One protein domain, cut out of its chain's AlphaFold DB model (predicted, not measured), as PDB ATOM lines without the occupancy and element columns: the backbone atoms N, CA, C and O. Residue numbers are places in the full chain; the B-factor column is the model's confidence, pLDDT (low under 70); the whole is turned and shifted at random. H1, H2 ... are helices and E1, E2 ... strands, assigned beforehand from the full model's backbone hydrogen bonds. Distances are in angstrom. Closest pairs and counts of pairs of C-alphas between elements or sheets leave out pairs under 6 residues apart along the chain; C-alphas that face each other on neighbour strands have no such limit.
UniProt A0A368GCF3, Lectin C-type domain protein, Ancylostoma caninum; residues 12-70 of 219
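Overview. This is residues 12 to 70 of the 219 residues of the protein "Lectin C-type domain protein" of Ancylostoma caninum (UniProt A0A368GCF3). Two short parallel strands, E1 and E2, lie side by side in the middle of a thin slab, with helix H3 on one side of the pair and the short helix H2 on the opposite side. Helix H1 lies off at one end of the slab, and the loop with His 34 reaches out at the other end. The printed part has 59 residues, with three named helices and two named strands in the order H1, E1, H2, E2, H3; the class is mixed, helices and strands, with under half of the residues in named elements. It is only just compact, close to loose, with a radius of gyration of the C-alphas of 12.0 A, and only just flat, spanning 36 by 24 by 12 A.

Along the chain. Strand E1 is residues 27 to 29, and E2 is residues 50 to 52. H2 is residues 39 to 42. H3, residues 60 to 68, measures 12.2 A and ends with C-alpha 68 at (92.035, 136.696, 79.817). H1, residues 12 to 20, also measures 12.2 A and begins with C-alpha 12 at (79.146, 120.357, 87.402).

Arrangement. E1 and E2 are parallel at 26 degrees; N 29 and O 51 are within hydrogen-bond range at 2.8 A. E1, H2 and E2 form a strand-helix-strand unit, two parallel neighbour strands with a helix between them along the chain, and its crossover is right-handed. The closest C-alphas of H2 and E2 are those of Lys 42 and Phe 50, 5.7 A. Those of E2 and H3 are Leu 51 and Ile 62, 7.1 A. H1 is apart from H2, E2 and H3. Every O i to N i+4 pair is within hydrogen-bond range in H1 and H3; H2 is too short for such a pair.

Size, cuts and confidence. The two C-alphas farthest apart, those of Asp 21 and His 34, are 37.1 A from each other. The printed part has no cut, and its four links are short. The mean pLDDT of the printed part is 87.3, and no printed residue is under 70.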
ATOM      1  N   GLY A  12      78.023 120.872  88.186       83.56
ATOM      2  CA  GLY A  12      79.146 120.357  87.402       83.56
ATOM      3  C   GLY A  12      78.815 120.082  85.934       83.56
ATOM      4  O   GLY A  12      79.643 120.368  85.080       83.56
ATOM      5  N   GLN A  13      77.617 119.573  85.624       84.06
ATOM      6  CA  GLN A  13      77.195 119.319  84.240       84.06
ATOM      7  C   GLN A  13      76.920 120.626  83.495       84.06
ATOM      8  O   GLN A  13      77.372 120.789  82.370       84.06
ATOM      9  N   VAL A  14      76.249 121.583  84.146       86.44
ATOM     10  CA  VAL A  14      76.000 122.911  83.561       86.44
ATOM     11  C   VAL A  14      77.319 123.653  83.320       86.44
ATOM     12  O   VAL A  14      77.521 124.221  82.253       86.44
ATOM     13  N   ALA A  15      78.245 123.599  84.284       87.12
ATOM     14  CA  ALA A  15      79.575 124.177  84.123       87.12
ATOM     15  C   ALA A  15      80.379 123.493  83.008       87.12
ATOM     16  O   ALA A  15      81.113 124.170  82.297       87.12
ATOM     17  N   ALA A  16      80.266 122.170  82.850       87.56
ATOM     18  CA  ALA A  16      80.921 121.448  81.762       87.56
ATOM     19  C   ALA A  16      80.375 121.883  80.396       87.56
ATOM     20  O   ALA A  16      81.169 122.280  79.553       87.56
ATOM     21  N   GLN A  17      79.049 121.921  80.228       88.88
ATOM     22  CA  GLN A  17      78.418 122.357  78.980       88.88
ATOM     23  C   GLN A  17      78.817 123.789  78.602       88.88
ATOM     24  O   GLN A  17      79.216 124.039  77.474       88.88
ATOM     25  N   PHE A  18      78.793 124.724  79.558       89.44
ATOM     26  CA  PHE A  18      79.213 126.105  79.301       89.44
ATOM     27  C   PHE A  18      80.670 126.192  78.821       89.44
ATOM     28  O   PHE A  18      80.974 126.986  77.936       89.44
ATOM     29  N   LYS A  19      81.561 125.360  79.373       89.06
ATOM     30  CA  LYS A  19      82.967 125.285  78.947       89.06
ATOM     31  C   LYS A  19      83.137 124.638  77.572       89.06
ATOM     32  O   LYS A  19      84.019 125.052  76.829       89.06
ATOM     33  N   GLU A  20      82.315 123.644  77.236       87.19
ATOM     34  CA  GLU A  20      82.283 123.033  75.897       87.19
ATOM     35  C   GLU A  20      81.826 124.034  74.828       87.19
ATOM     36  O   GLU A  20      82.357 124.029  73.720       87.19
ATOM     37  N   ASP A  21      80.942 124.963  75.191       85.06
ATOM     38  CA  ASP A  21      80.487 126.060  74.332       85.06
ATOM     39  C   ASP A  21      81.480 127.251  74.304       85.06
ATOM     40  O   ASP A  21      81.099 128.388  74.029       85.06
ATOM     41  N   ASN A  22      82.767 127.008  74.604       81.69
ATOM     42  CA  ASN A  22      83.855 127.997  74.710       81.69
ATOM     43  C   ASN A  22      83.659 129.086  75.783       81.69
ATOM     44  O   ASN A  22      84.350 130.109  75.779       81.69
ATOM     45  N   GLY A  23      82.748 128.880  76.731       86.50
ATOM     46  CA  GLY A  23      82.555 129.767  77.868       86.50
ATOM     47  C   GLY A  23      83.660 129.616  78.916       86.50
ATOM     48  O   GLY A  23      84.010 128.513  79.337       86.50
ATOM     49  N   VAL A  24      84.183 130.737  79.414       90.88
ATOM     50  CA  VAL A  24      85.174 130.745  80.500       90.88
ATOM     51  C   VAL A  24      84.484 130.955  81.845       90.88
ATOM     52  O   VAL A  24      83.921 132.013  82.124       90.88
ATOM     53  N   LEU A  25      84.538 129.940  82.710       92.94
ATOM     54  CA  LEU A  25      84.002 130.011  84.072       92.94
ATOM     55  C   LEU A  25      85.086 130.395  85.087       92.94
ATOM     56  O   LEU A  25      85.937 129.568  85.438       92.94
ATOM     57  N   VAL A  26      85.006 131.626  85.596       93.50
ATOM     58  CA  VAL A  26      85.850 132.129  86.688       93.50
ATOM     59  C   VAL A  26      85.209 131.824  88.035       93.50
ATOM     60  O   VAL A  26      84.062 132.188  88.281       93.50
ATOM     61  N   VAL A  27      85.952 131.161  88.921       93.38
ATOM     62  CA  VAL A  27      85.490 130.815  90.270       93.38
ATOM     63  C   VAL A  27      86.396 131.488  91.285       93.38
ATOM     64  O   VAL A  27      87.569 131.141  91.410       93.38
ATOM     65  N   TYR A  28      85.829 132.434  92.029       92.56
ATOM     66  CA  TYR A  28      86.506 133.114  93.124       92.56
ATOM     67  C   TYR A  28      86.030 132.528  94.454       92.56
ATOM     68  O   TYR A  28      84.894 132.748  94.874       92.56
ATOM     69  N   ASN A  29      86.882 131.739  95.098       91.06
ATOM     70  CA  ASN A  29      86.576 131.083  96.359       91.06
ATOM     71  C   ASN A  29      87.036 131.947  97.541       91.06
ATOM     72  O   ASN A  29      88.233 132.104  97.781       91.06
ATOM     73  N   TYR A  30      86.079 132.488  98.293       87.88
ATOM     74  CA  TYR A  30      86.356 133.266  99.496       87.88
ATOM     75  C   TYR A  30      86.541 132.337 100.702       87.88
ATOM     76  O   TYR A  30      85.626 131.609 101.083       87.88
ATOM     77  N   VAL A  31      87.731 132.359 101.291       87.00
ATOM     78  CA  VAL A  31      88.102 131.604 102.487       87.00
ATOM     79  C   VAL A  31      87.962 132.520 103.702       87.00
ATOM     80  O   VAL A  31      88.619 133.561 103.777       87.00
ATOM     81  N   GLU A  32      87.092 132.138 104.636       84.19
ATOM     82  CA  GLU A  32      86.906 132.829 105.917       84.19
ATOM     83  C   GLU A  32      88.107 132.622 106.857       84.19
ATOM     84  O   GLU A  32      88.942 131.738 106.651       84.19
ATOM     85  N   GLU A  33      88.200 133.433 107.913       73.62
ATOM     86  CA  GLU A  33      89.256 133.319 108.920       73.62
ATOM     87  C   GLU A  33      89.232 131.917 109.565       73.62
ATOM     88  O   GLU A  33      88.208 131.474 110.081       73.62
ATOM     89  N   HIS A  34      90.359 131.198 109.487       77.00
ATOM     90  CA  HIS A  34      90.506 129.777 109.865       77.00
ATOM     91  C   HIS A  34      89.769 128.743 108.986       77.00
ATOM     92  O   HIS A  34      89.707 127.566 109.348       77.00
ATOM     93  N   GLY A  35      89.246 129.142 107.825       77.44
ATOM     94  CA  GLY A  35      88.664 128.242 106.829       77.44
ATOM     95  C   GLY A  35      89.700 127.570 105.918       77.44
ATOM     96  O   GLY A  35      90.860 127.974 105.845       77.44
ATOM     97  N   PHE A  36      89.257 126.553 105.173       75.44
ATOM     98  CA  PHE A  36      90.030 125.931 104.091       75.44
ATOM     99  C   PHE A  36      89.321 126.134 102.746       75.44
ATOM    100  O   PHE A  36      88.088 126.155 102.714       75.44
ATOM    101  N   PRO A  37      90.059 126.241 101.624       76.31
ATOM    102  CA  PRO A  37      89.450 126.321 100.303       76.31
ATOM    103  C   PRO A  37      88.577 125.097  99.987       76.31
ATOM    104  O   PRO A  37      89.025 123.959 100.141       76.31
ATOM    105  N   GLU A  38      87.358 125.312  99.479       82.62
ATOM    106  CA  GLU A  38      86.500 124.213  99.027       82.62
ATOM    107  C   GLU A  38      87.018 123.670  97.689       82.62
ATOM    108  O   GLU A  38      86.801 124.234  96.614       82.62
ATOM    109  N   THR A  39      87.715 122.539  97.756       78.50
ATOM    110  CA  THR A  39      88.388 121.941  96.597       78.50
ATOM    111  C   THR A  39      87.417 121.482  95.512       78.50
ATOM    112  O   THR A  39      87.797 121.439  94.344       78.50
ATOM    113  N   LYS A  40      86.144 121.213  95.838       83.31
ATOM    114  CA  LYS A  40      85.130 120.864  94.828       83.31
ATOM    115  C   LYS A  40      84.801 122.021  93.888       83.31
ATOM    116  O   LYS A  40      84.464 121.767  92.733       83.31
ATOM    117  N   LEU A  41      84.933 123.272  94.338       84.88
ATOM    118  CA  LEU A  41      84.694 124.450  93.497       84.88
ATOM    119  C   LEU A  41      85.741 124.584  92.385       84.88
ATOM    120  O   LEU A  41      85.428 125.070  91.298       84.88
ATOM    121  N   LYS A  42      86.953 124.061  92.606       86.69
ATOM    122  CA  LYS A  42      88.007 124.008  91.586       86.69
ATOM    123  C   LYS A  42      87.588 123.209  90.352       86.69
ATOM    124  O   LYS A  42      87.960 123.575  89.245       86.69
ATOM    125  N   ASN A  43      86.778 122.162  90.525       87.62
ATOM    126  CA  ASN A  43      86.311 121.328  89.411       87.62
ATOM    127  C   ASN A  43      85.268 122.035  88.531       87.62
ATOM    128  O   ASN A  43      85.051 121.637  87.385       87.62
ATOM    129  N   LEU A  44      84.611 123.074  89.054       90.50
ATOM    130  CA  LEU A  44      83.675 123.885  88.279       90.50
ATOM    131  C   LEU A  44      84.431 124.855  87.373       90.50
ATOM    132  O   LEU A  44      84.096 124.972  86.194       90.50
ATOM    133  N   ALA A  45      85.480 125.485  87.908       91.88
ATOM    134  CA  ALA A  45      86.281 126.486  87.216       91.88
ATOM    135  C   ALA A  45      86.857 125.985  85.884       91.88
ATOM    136  O   ALA A  45      87.064 124.786  85.661       91.88
ATOM    137  N   SER A  46      87.133 126.930  84.991       92.44
ATOM    138  CA  SER A  46      87.965 126.662  83.816       92.44
ATOM    139  C   SER A  46      89.440 126.525  84.227       92.44
ATOM    140  O   SER A  46      89.832 127.068  85.269       92.44
ATOM    141  N   PRO A  47      90.273 125.803  83.455       90.44
ATOM    142  CA  PRO A  47      91.705 125.687  83.740       90.44
ATOM    143  C   PRO A  47      92.358 127.069  83.917       90.44
ATOM    144  O   PRO A  47      92.199 127.932  83.066       90.44
ATOM    145  N   GLY A  48      93.027 127.308  85.053       90.06
ATOM    146  CA  GLY A  48      93.665 128.601  85.358       90.06
ATOM    147  C   GLY A  48      92.739 129.713  85.882       90.06
ATOM    148  O   GLY A  48      93.208 130.827  86.135       90.06
ATOM    149  N   TYR A  49      91.447 129.425  86.088       93.12
ATOM    150  CA  TYR A  49      90.428 130.398  86.517       93.12
ATOM    151  C   TYR A  49      89.825 130.120  87.907       93.12
ATOM    152  O   TYR A  49      88.776 130.664  88.257       93.12
ATOM    153  N   PHE A  50      90.479 129.280  88.713       93.31
ATOM    154  CA  PHE A  50      90.166 129.121  90.135       93.31
ATOM    155  C   PHE A  50      91.061 130.046  90.960       93.31
ATOM    156  O   PHE A  50      92.282 129.926  90.891       93.31
ATOM    157  N   LEU A  51      90.454 130.952  91.720       93.12
ATOM    158  CA  LEU A  51      91.139 131.975  92.510       93.12
ATOM    159  C   LEU A  51      90.682 131.921  93.966       93.12
ATOM    160  O   LEU A  51      89.564 131.488  94.255       93.12
ATOM    161  N   THR A  52      91.521 132.409  94.876       91.06
ATOM    162  CA  THR A  52      91.185 132.540  96.298       91.06
ATOM    163  C   THR A  52      91.534 133.929  96.823       91.06
ATOM    164  O   THR A  52      92.503 134.541  96.376       91.06
ATOM    165  N   ASN A  53      90.776 134.425  97.801       88.69
ATOM    166  CA  ASN A  53      91.079 135.700  98.469       88.69
ATOM    167  C   ASN A  53      92.434 135.697  99.192       88.69
ATOM    168  O   ASN A  53      93.053 136.745  99.316       88.69
ATOM    169  N   THR A  54      92.910 134.534  99.638       87.62
ATOM    170  CA  THR A  54      94.221 134.375 100.286       87.62
ATOM    171  C   THR A  54      95.402 134.556  99.331       87.62
ATOM    172  O   THR A  54      96.504 134.873  99.773       87.62
ATOM    173  N   GLU A  55      95.185 134.346  98.031       86.06
ATOM    174  CA  GLU A  55      96.200 134.499  96.980       86.06
ATOM    175  C   GLU A  55      96.034 135.818  96.200       86.06
ATOM    176  O   GLU A  55      96.980 136.278  95.563       86.06
ATOM    177  N   ASP A  56      94.857 136.450  96.274       89.31
ATOM    178  CA  ASP A  56      94.508 137.673  95.546       89.31
ATOM    179  C   ASP A  56      94.222 138.862  96.475       89.31
ATOM    180  O   ASP A  56      93.130 139.432  96.483       89.31
ATOM    181  N   ASN A  57      95.227 139.259  97.259       84.50
ATOM    182  CA  ASN A  57      95.092 140.317  98.270       84.50
ATOM    183  C   ASN A  57      94.703 141.695  97.696       84.50
ATOM    184  O   ASN A  57      94.141 142.518  98.415       84.50
ATOM    185  N   ASN A  58      94.999 141.950  96.415       89.19
ATOM    186  CA  ASN A  58      94.795 143.250  95.765       89.19
ATOM    187  C   ASN A  58      93.742 143.221  94.639       89.19
ATOM    188  O   ASN A  58      93.523 144.242  93.991       89.19
ATOM    189  N   GLY A  59      93.112 142.073  94.367       88.62
ATOM    190  CA  GLY A  59      92.176 141.915  93.244       88.62
ATOM    191  C   GLY A  59      92.842 141.875  91.858       88.62
ATOM    192  O   GLY A  59      92.167 141.958  90.828       88.62
ATOM    193  N   ASP A  60      94.167 141.768  91.797       90.75
ATOM    194  CA  ASP A  60      94.911 141.714  90.541       90.75
ATOM    195  C   ASP A  60      94.687 140.395  89.802       90.75
ATOM    196  O   ASP A  60      94.617 140.385  88.568       90.75
ATOM    197  N   ALA A  61      94.552 139.286  90.534       91.00
ATOM    198  CA  ALA A  61      94.371 137.975  89.930       91.00
ATOM    199  C   ALA A  61      92.989 137.855  89.278       91.00
ATOM    200  O   ALA A  61      92.904 137.394  88.136       91.00
ATOM    201  N   ILE A  62      91.928 138.324  89.952       91.50
ATOM    202  CA  ILE A  62      90.578 138.355  89.373       91.50
ATOM    203  C   ILE A  62      90.486 139.323  88.194       91.50
ATOM    204  O   ILE A  62      89.899 138.979  87.170       91.50
ATOM    205  N   ARG A  63      91.130 140.495  88.277       89.75
ATOM    206  CA  ARG A  63      91.177 141.446  87.161       89.75
ATOM    207  C   ARG A  63      91.816 140.822  85.920       89.75
ATOM    208  O   ARG A  63      91.227 140.891  84.847       89.75
ATOM    209  N   ARG A  64      92.984 140.183  86.062       88.75
ATOM    210  CA  ARG A  64      93.651 139.493  84.943       88.75
ATOM    211  C   ARG A  64      92.806 138.344  84.402       88.75
ATOM    212  O   ARG A  64      92.672 138.226  83.197       88.75
ATOM    213  N   ALA A  65      92.186 137.552  85.278       90.56
ATOM    214  CA  ALA A  65      91.283 136.482  84.858       90.56
ATOM    215  C   ALA A  65      90.126 137.008  83.993       90.56
ATOM    216  O   ALA A  65      89.789 136.408  82.983       90.56
ATOM    217  N   LEU A  66      89.536 138.152  84.344       88.62
ATOM    218  CA  LEU A  66      88.470 138.747  83.538       88.62
ATOM    219  C   LEU A  66      88.970 139.282  82.185       88.62
ATOM    220  O   LEU A  66      88.236 139.190  81.202       88.62
ATOM    221  N   CYS A  67      90.199 139.807  82.113       86.00
ATOM    222  CA  CYS A  67      90.815 140.192  80.839       86.00
ATOM    223  C   CYS A  67      91.063 138.969  79.944       86.00
ATOM    224  O   CYS A  67      90.684 138.971  78.775       86.00
ATOM    225  N   ASP A  68      91.645 137.918  80.519       88.12
ATOM    226  CA  ASP A  68      92.035 136.696  79.817       88.12
ATOM    227  C   ASP A  68      90.821 135.895  79.331       88.12
ATOM    228  O   ASP A  68      90.866 135.287  78.265       88.12
ATOM    229  N   ALA A  69      89.700 135.942  80.058       88.44
ATOM    230  CA  ALA A  69      88.482 135.210  79.712       88.44
ATOM    231  C   ALA A  69      87.912 135.574  78.331       88.44
ATOM    232  O   ALA A  69      87.255 134.746  77.706       88.44
ATOM    233  N   ASN A  70      88.171 136.796  77.855       84.81
ATOM    234  CA  ASN A  70      87.774 137.258  76.524       84.81
ATOM    235  C   ASN A  70      88.974 137.392  75.573       84.81
ATOM    236  O   ASN A  70      88.836 138.023  74.526       84.81
TER     237      ASN A  70